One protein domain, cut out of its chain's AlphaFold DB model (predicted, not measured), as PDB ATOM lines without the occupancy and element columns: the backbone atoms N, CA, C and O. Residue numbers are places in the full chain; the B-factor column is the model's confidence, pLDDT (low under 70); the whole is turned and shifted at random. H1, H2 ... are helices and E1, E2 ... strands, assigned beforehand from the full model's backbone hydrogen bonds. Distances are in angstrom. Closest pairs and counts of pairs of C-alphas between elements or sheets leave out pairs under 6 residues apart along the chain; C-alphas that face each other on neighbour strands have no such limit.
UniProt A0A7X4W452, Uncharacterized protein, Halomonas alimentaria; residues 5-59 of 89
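This is residues 5 to 59 of the 89 residues of an uncharacterized protein of Halomonas alimentaria (UniProt A0A7X4W452). A small sheet of three antiparallel strands has one long helix, H1, packed over one face and running along the strands, while the other face is bare, which makes two layers. The 55 printed residues hold E1, E2, E3 and H1 in that order, with E2 between E1 and E3 in the sheet. The class is mixed, helices and strands. The whole is compact, with a radius of gyration of the C-alphas of 11.4 A, yet flat in outline, spanning 38 by 23 by 11 A.

E1, residues 5 to 10, and E2, residues 18 to 25, form a hairpin, antiparallel at 156 degrees, with N 7 and O 22 2.8 A apart, within hydrogen-bond range. E2 and E3, residues 34 to 37, form a second hairpin at 164 degrees, with N 19 and O 36 2.9 A apart, also within range. E1, E2 and E3 are a meander, each strand the antiparallel neighbour of the one before. Residues 24 to 25 of E2 also pair, antiparallel, with residues 28 to 29. H1, residues 43 to 59, is on the sheet at a height of 8.3 A, over E2 and along the strands, at 14 degrees to E2 on the local plane. Its closest C-alphas to E2 are those of Lys 46 and Gly 18, 5.9 A apart. In H1, 12 of 13 O i to N i+4 pairs are within hydrogen-bond range.

E1 begins at C-alpha 5 (25.598, 141.186, 3.165) and is 17.3 A long. E2 is 24.0 A long, E3 9.7 A. H1, 24.9 A long, ends at C-alpha 59 (24.078, 131.307, 6.738).

The C-alphas of Asp 26 and Asp 41, 37.9 A apart, are the two farthest apart. The printed part has no cut and no long link. Its mean pLDDT is 93.1, and no printed residue is under 70.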
ATOM      1  N   SER A   5      25.825 141.735   4.503       96.12
ATOM      2  CA  SER A   5      25.598 141.186   3.165       96.12
ATOM      3  C   SER A   5      26.825 140.436   2.653       96.12
ATOM      4  O   SER A   5      27.900 140.510   3.244       96.12
ATOM      5  N   PHE A   6      26.670 139.708   1.550       97.25
ATOM      6  CA  PHE A   6      27.760 138.984   0.906       97.25
ATOM      7  C   PHE A   6      27.696 139.127  -0.618       97.25
ATOM      8  O   PHE A   6      26.662 139.500  -1.184       97.25
ATOM      9  N   LYS A   7      28.806 138.822  -1.292       97.38
ATOM     10  CA  LYS A   7      28.896 138.701  -2.751       97.38
ATOM     11  C   LYS A   7      29.627 137.423  -3.124       97.38
ATOM     12  O   LYS A   7      30.578 137.038  -2.453       97.38
ATOM     13  N   VAL A   8      29.176 136.813  -4.214       97.56
ATOM     14  CA  VAL A   8      29.828 135.663  -4.841       97.56
ATOM     15  C   VAL A   8      30.371 136.124  -6.185       97.56
ATOM     16  O   VAL A   8      29.602 136.507  -7.067       97.56
ATOM     17  N   ASP A   9      31.689 136.110  -6.330       96.06
ATOM     18  CA  ASP A   9      32.394 136.510  -7.543       96.06
ATOM     19  C   ASP A   9      33.104 135.302  -8.170       96.06
ATOM     20  O   ASP A   9      33.428 134.344  -7.469       96.06
ATOM     21  N   PRO A  10      33.370 135.299  -9.486       93.69
ATOM     22  CA  PRO A  10      34.206 134.272 -10.096       93.69
ATOM     23  C   PRO A  10      35.613 134.272  -9.491       93.69
ATOM     24  O   PRO A  10      36.197 135.333  -9.260       93.69
ATOM     25  N   CYS A  11      36.177 133.081  -9.297       91.44
ATOM     26  CA  CYS A  11      37.550 132.937  -8.825       91.44
ATOM     27  C   CYS A  11      38.551 133.579  -9.805       91.44
ATOM     28  O   CYS A  11      38.372 133.451 -11.025       91.44
ATOM     29  N   PRO A  12      39.609 134.259  -9.315       86.56
ATOM     30  CA  PRO A  12      40.702 134.699 -10.162       86.56
ATOM     31  C   PRO A  12      41.298 133.510 -10.929       86.56
ATOM     32  O   PRO A  12      41.474 132.433 -10.357       86.56
ATOM     33  N   PRO A  13      41.688 133.696 -12.201       79.62
ATOM     34  CA  PRO A  13      42.239 132.612 -13.016       79.62
ATOM     35  C   PRO A  13      43.543 132.022 -12.452       79.62
ATOM     36  O   PRO A  13      43.928 130.922 -12.836       79.62
ATOM     37  N   GLU A  14      44.219 132.742 -11.552       83.25
ATOM     38  CA  GLU A  14      45.430 132.299 -10.850       83.25
ATOM     39  C   GLU A  14      45.131 131.331  -9.691       83.25
ATOM     40  O   GLU A  14      45.968 130.491  -9.365       83.25
ATOM     41  N   GLU A  15      43.941 131.425  -9.092       77.81
ATOM     42  CA  GLU A  15      43.517 130.634  -7.926       77.81
ATOM     43  C   GLU A  15      42.685 129.406  -8.325       77.81
ATOM     44  O   GLU A  15      42.612 128.429  -7.580       77.81
ATOM     45  N   GLY A  16      42.111 129.412  -9.533       82.25
ATOM     46  CA  GLY A  16      41.499 128.240 -10.150       82.25
ATOM     47  C   GLY A  16      40.153 128.534 -10.803       82.25
ATOM     48  O   GLY A  16      39.869 129.642 -11.249       82.25
ATOM     49  N   TYR A  17      39.314 127.503 -10.883       86.25
ATOM     50  CA  TYR A  17      37.955 127.588 -11.410       86.25
ATOM     51  C   TYR A  17      36.964 127.425 -10.261       86.25
ATOM     52  O   TYR A  17      37.070 126.477  -9.495       86.25
ATOM     53  N   GLY A  18      36.001 128.337 -10.132       92.69
ATOM     54  CA  GLY A  18      35.053 128.319  -9.017       92.69
ATOM     55  C   GLY A  18      34.625 129.722  -8.614       92.69
ATOM     56  O   GLY A  18      34.563 130.612  -9.467       92.69
ATOM     57  N   TRP A  19      34.381 129.916  -7.320       96.19
ATOM     58  CA  TRP A  19      33.790 131.133  -6.771       96.19
ATOM     59  C   TRP A  19      34.505 131.619  -5.514       96.19
ATOM     60  O   TRP A  19      35.034 130.829  -4.734       96.19
ATOM     61  N   VAL A  20      34.488 132.934  -5.331       96.88
ATOM     62  CA  VAL A  20      34.989 133.647  -4.160       96.88
ATOM     63  C   VAL A  20      33.791 134.247  -3.444       96.88
ATOM     64  O   VAL A  20      33.024 135.002  -4.041       96.88
ATOM     65  N   LEU A  21      33.651 133.934  -2.163       97.69
ATOM     66  CA  LEU A  21      32.648 134.515  -1.285       97.69
ATOM     67  C   LEU A  21      33.284 135.630  -0.448       97.69
ATOM     68  O   LEU A  21      34.286 135.408   0.232       97.69
ATOM     69  N   ARG A  22      32.701 136.830  -0.518       97.44
ATOM     70  CA  ARG A  22      33.149 138.035   0.196       97.44
ATOM     71  C   ARG A  22      32.032 138.598   1.056       97.44
ATOM     72  O   ARG A  22      30.878 138.618   0.626       97.44
ATOM     73  N   TYR A  23      32.387 139.111   2.225       96.75
ATOM     74  CA  TYR A  23      31.445 139.567   3.244       96.75
ATOM     75  C   TYR A  23      31.508 141.081   3.435       96.75
ATOM     76  O   TYR A  23      32.559 141.697   3.255       96.75
ATOM     77  N   PHE A  24      30.379 141.684   3.799       96.25
ATOM     78  CA  PHE A  24      30.237 143.129   3.944       96.25
ATOM     79  C   PHE A  24      29.418 143.489   5.189       96.25
ATOM     80  O   PHE A  24      28.400 142.852   5.472       96.25
ATOM     81  N   GLU A  25      29.821 144.559   5.873       95.25
ATOM     82  CA  GLU A  25      29.074 145.224   6.946       95.25
ATOM     83  C   GLU A  25      28.909 146.712   6.606       95.25
ATOM     84  O   GLU A  25      29.895 147.406   6.379       95.25
ATOM     85  N   ASP A  26      27.673 147.214   6.554       93.94
ATOM     86  CA  ASP A  26      27.355 148.614   6.229       93.94
ATOM     87  C   ASP A  26      28.071 149.112   4.952       93.94
ATOM     88  O   ASP A  26      28.618 150.214   4.907       93.94
ATOM     89  N   ASP A  27      28.083 148.265   3.916       91.56
ATOM     90  CA  ASP A  27      28.776 148.454   2.629       91.56
ATOM     91  C   ASP A  27      30.322 148.427   2.680       91.56
ATOM     92  O   ASP A  27      30.974 148.567   1.640       91.56
ATOM     93  N   TRP A  28      30.929 148.178   3.843       95.00
ATOM     94  CA  TRP A  28      32.369 147.947   3.989       95.00
ATOM     95  C   TRP A  28      32.713 146.471   3.830       95.00
ATOM     96  O   TRP A  28      32.129 145.618   4.489       95.00
ATOM     97  N   GLU A  29      33.687 146.169   2.971       95.56
ATOM     98  CA  GLU A  29      34.194 144.806   2.789       95.56
ATOM     99  C   GLU A  29      34.983 144.362   4.026       95.56
ATOM    100  O   GLU A  29      35.934 145.028   4.449       95.56
ATOM    101  N   ILE A  30      34.581 143.232   4.605       94.94
ATOM    102  CA  ILE A  30      35.273 142.610   5.731       94.94
ATOM    103  C   ILE A  30      36.516 141.899   5.179       94.94
ATOM    104  O   ILE A  30      36.394 141.135   4.220       94.94
ATOM    105  N   PRO A  31      37.717 142.114   5.751       93.50
ATOM    106  CA  PRO A  31      38.929 141.460   5.273       93.50
ATOM    107  C   PRO A  31      38.829 139.932   5.315       93.50
ATOM    108  O   PRO A  31      38.564 139.350   6.365       93.50
ATOM    109  N   GLY A  32      39.131 139.294   4.185       90.38
ATOM    110  CA  GLY A  32      39.101 137.842   4.028       90.38
ATOM    111  C   GLY A  32      38.115 137.399   2.951       90.38
ATOM    112  O   GLY A  32      37.300 138.184   2.467       90.38
ATOM    113  N   TYR A  33      38.232 136.141   2.542       93.88
ATOM    114  CA  TYR A  33      37.329 135.519   1.583       93.88
ATOM    115  C   TYR A  33      37.346 134.000   1.741       93.88
ATOM    116  O   TYR A  33      38.303 133.430   2.274       93.88
ATOM    117  N   GLU A  34      36.298 133.352   1.244       95.00
ATOM    118  CA  GLU A  34      36.219 131.895   1.137       95.00
ATOM    119  C   GLU A  34      36.240 131.461  -0.327       95.00
ATOM    120  O   GLU A  34      35.671 132.128  -1.196       95.00
ATOM    121  N   LEU A  35      36.911 130.342  -0.597       94.62
ATOM    122  CA  LEU A  35      37.054 129.776  -1.935       94.62
ATOM    123  C   LEU A  35      36.231 128.504  -2.080       94.62
ATOM    124  O   LEU A  35      36.404 127.552  -1.321       94.62
ATOM    125  N   PHE A  36      35.425 128.467  -3.133       94.88
ATOM    126  CA  PHE A  36      34.629 127.315  -3.540       94.88
ATOM    127  C   PHE A  36      35.125 126.870  -4.913       94.88
ATOM    128  O   PHE A  36      34.731 127.417  -5.947       94.88
ATOM    129  N   LEU A  37      36.084 125.942  -4.918       93.69
ATOM    130  CA  LEU A  37      36.786 125.510  -6.125       93.69
ATOM    131  C   LEU A  37      36.114 124.289  -6.750       93.69
ATOM    132  O   LEU A  37      35.870 123.288  -6.084       93.69
ATOM    133  N   ALA A  38      35.909 124.349  -8.061       91.38
ATOM    134  CA  ALA A  38      35.399 123.259  -8.871       91.38
ATOM    135  C   ALA A  38      36.477 122.786  -9.868       91.38
ATOM    136  O   ALA A  38      37.230 123.603 -10.410       91.38
ATOM    137  N   PRO A  39      36.547 121.481 -10.179       89.38
ATOM    138  CA  PRO A  39      37.387 120.991 -11.265       89.38
ATOM    139  C   PRO A  39      37.025 121.664 -12.596       89.38
ATOM    140  O   PRO A  39      35.852 121.770 -12.951       89.38
ATOM    141  N   GLN A  40      38.037 122.082 -13.361       84.94
ATOM    142  CA  GLN A  40      37.849 122.819 -14.619       84.94
ATOM    143  C   GLN A  40      36.986 122.062 -15.642       84.94
ATOM    144  O   GLN A  40      36.184 122.679 -16.342       84.94
ATOM    145  N   ASP A  41      37.124 120.737 -15.696       87.31
ATOM    146  CA  ASP A  41      36.481 119.883 -16.700       87.31
ATOM    147  C   ASP A  41      35.090 119.376 -16.279       87.31
ATOM    148  O   ASP A  41      34.501 118.529 -16.953       87.31
ATOM    149  N   VAL A  42      34.556 119.860 -15.151       88.12
ATOM    150  CA  VAL A  42      33.298 119.372 -14.572       88.12
ATOM    151  C   VAL A  42      32.338 120.540 -14.342       88.12
ATOM    152  O   VAL A  42      32.228 121.086 -13.249       88.12
ATOM    153  N   GLU A  43      31.617 120.924 -15.397       86.38
ATOM    154  CA  GLU A  43      30.760 122.118 -15.402       86.38
ATOM    155  C   GLU A  43      29.653 122.085 -14.338       86.38
ATOM    156  O   GLU A  43      29.456 123.076 -13.643       86.38
ATOM    157  N   TRP A  44      28.999 120.939 -14.124       91.44
ATOM    158  CA  TRP A  44      27.948 120.820 -13.104       91.44
ATOM    159  C   TRP A  44      28.467 121.066 -11.680       91.44
ATOM    160  O   TRP A  44      27.724 121.552 -10.833       91.44
ATOM    161  N   MET A  45      29.747 120.776 -11.403       91.56
ATOM    162  CA  MET A  45      30.339 121.092 -10.099       91.56
ATOM    163  C   MET A  45      30.494 122.600  -9.911       91.56
ATOM    164  O   MET A  45      30.400 123.067  -8.787       91.56
ATOM    165  N   LYS A  46      30.672 123.386 -10.981       90.50
ATOM    166  CA  LYS A  46      30.716 124.851 -10.858       90.50
ATOM    167  C   LYS A  46      29.386 125.413 -10.372       90.50
ATOM    168  O   LYS A  46      29.398 126.352  -9.587       90.50
ATOM    169  N   GLU A  47      28.267 124.859 -10.830       93.38
ATOM    170  CA  GLU A  47      26.940 125.257 -10.349       93.38
ATOM    171  C   GLU A  47      26.751 124.861  -8.880       93.38
ATOM    172  O   GLU A  47      26.352 125.693  -8.073       93.38
ATOM    173  N   VAL A  48      27.146 123.639  -8.506       95.81
ATOM    174  CA  VAL A  48      27.094 123.183  -7.105       95.81
ATOM    175  C   VAL A  48      27.941 124.068  -6.192       95.81
ATOM    176  O   VAL A  48      27.480 124.467  -5.128       95.81
ATOM    177  N   GLU A  49      29.154 124.429  -6.607       96.38
ATOM    178  CA  GLU A  49      30.015 125.302  -5.808       96.38
ATOM    179  C   GLU A  49      29.500 126.745  -5.733       96.38
ATOM    180  O   GLU A  49      29.739 127.429  -4.739       96.38
ATOM    181  N   PHE A  50      28.755 127.215  -6.741       95.94
ATOM    182  CA  PHE A  50      28.063 128.502  -6.655       95.94
ATOM    183  C   PHE A  50      26.969 128.459  -5.587       95.94
ATOM    184  O   PHE A  50      26.873 129.365  -4.758       95.94
ATOM    185  N   ASP A  51      26.162 127.397  -5.596       97.75
ATOM    186  CA  ASP A  51      25.089 127.204  -4.625       97.75
ATOM    187  C   ASP A  51      25.650 127.038  -3.207       97.75
ATOM    188  O   ASP A  51      25.111 127.630  -2.272       97.75
ATOM    189  N   ASN A  52      26.772 126.327  -3.047       97.50
ATOM    190  CA  ASN A  52      27.492 126.228  -1.776       97.50
ATOM    191  C   ASN A  52      27.966 127.605  -1.290       97.50
ATOM    192  O   ASN A  52      27.689 127.974  -0.150       97.50
ATOM    193  N   ALA A  53      28.628 128.389  -2.151       97.56
ATOM    194  CA  ALA A  53      29.098 129.734  -1.809       97.56
ATOM    195  C   ALA A  53      27.939 130.652  -1.405       97.56
ATOM    196  O   ALA A  53      28.015 131.394  -0.426       97.56
ATOM    197  N   ARG A  54      26.827 130.582  -2.139       98.00
ATOM    198  CA  ARG A  54      25.620 131.341  -1.823       98.00
ATOM    199  C   ARG A  54      25.026 130.922  -0.480       98.00
ATOM    200  O   ARG A  54      24.717 131.792   0.328       98.00
ATOM    201  N   PHE A  55      24.868 129.621  -0.249       97.88
ATOM    202  CA  PHE A  55      24.293 129.091   0.984       97.88
ATOM    203  C   PHE A  55      25.146 129.445   2.208       97.88
ATOM    204  O   PHE A  55      24.607 129.889   3.218       97.88
ATOM    205  N   SER A  56      26.475 129.334   2.105       97.81
ATOM    206  CA  SER A  56      27.398 129.785   3.154       97.81
ATOM    207  C   SER A  56      27.247 131.278   3.448       97.81
ATOM    208  O   SER A  56      27.188 131.677   4.609       97.81
ATOM    209  N   GLY A  57      27.116 132.105   2.404       97.06
ATOM    210  CA  GLY A  57      26.867 133.537   2.552       97.06
ATOM    211  C   GLY A  57      25.545 133.850   3.256       97.06
ATOM    212  O   GLY A  57      25.503 134.709   4.137       97.06
ATOM    213  N   GLU A  58      24.472 133.142   2.897       97.06
ATOM    214  CA  GLU A  58      23.159 133.268   3.542       97.06
ATOM    215  C   GLU A  58      23.240 132.891   5.031       97.06
ATOM    216  O   GLU A  58      22.791 133.667   5.876       97.06
ATOM    217  N   LEU A  59      23.897 131.773   5.360       95.94
ATOM    218  CA  LEU A  59      24.078 131.307   6.738       95.94
ATOM    219  C   LEU A  59      24.866 132.308   7.596       95.94
ATOM    220  O   LEU A  59      24.473 132.601   8.723       95.94
TER     221      LEU A  59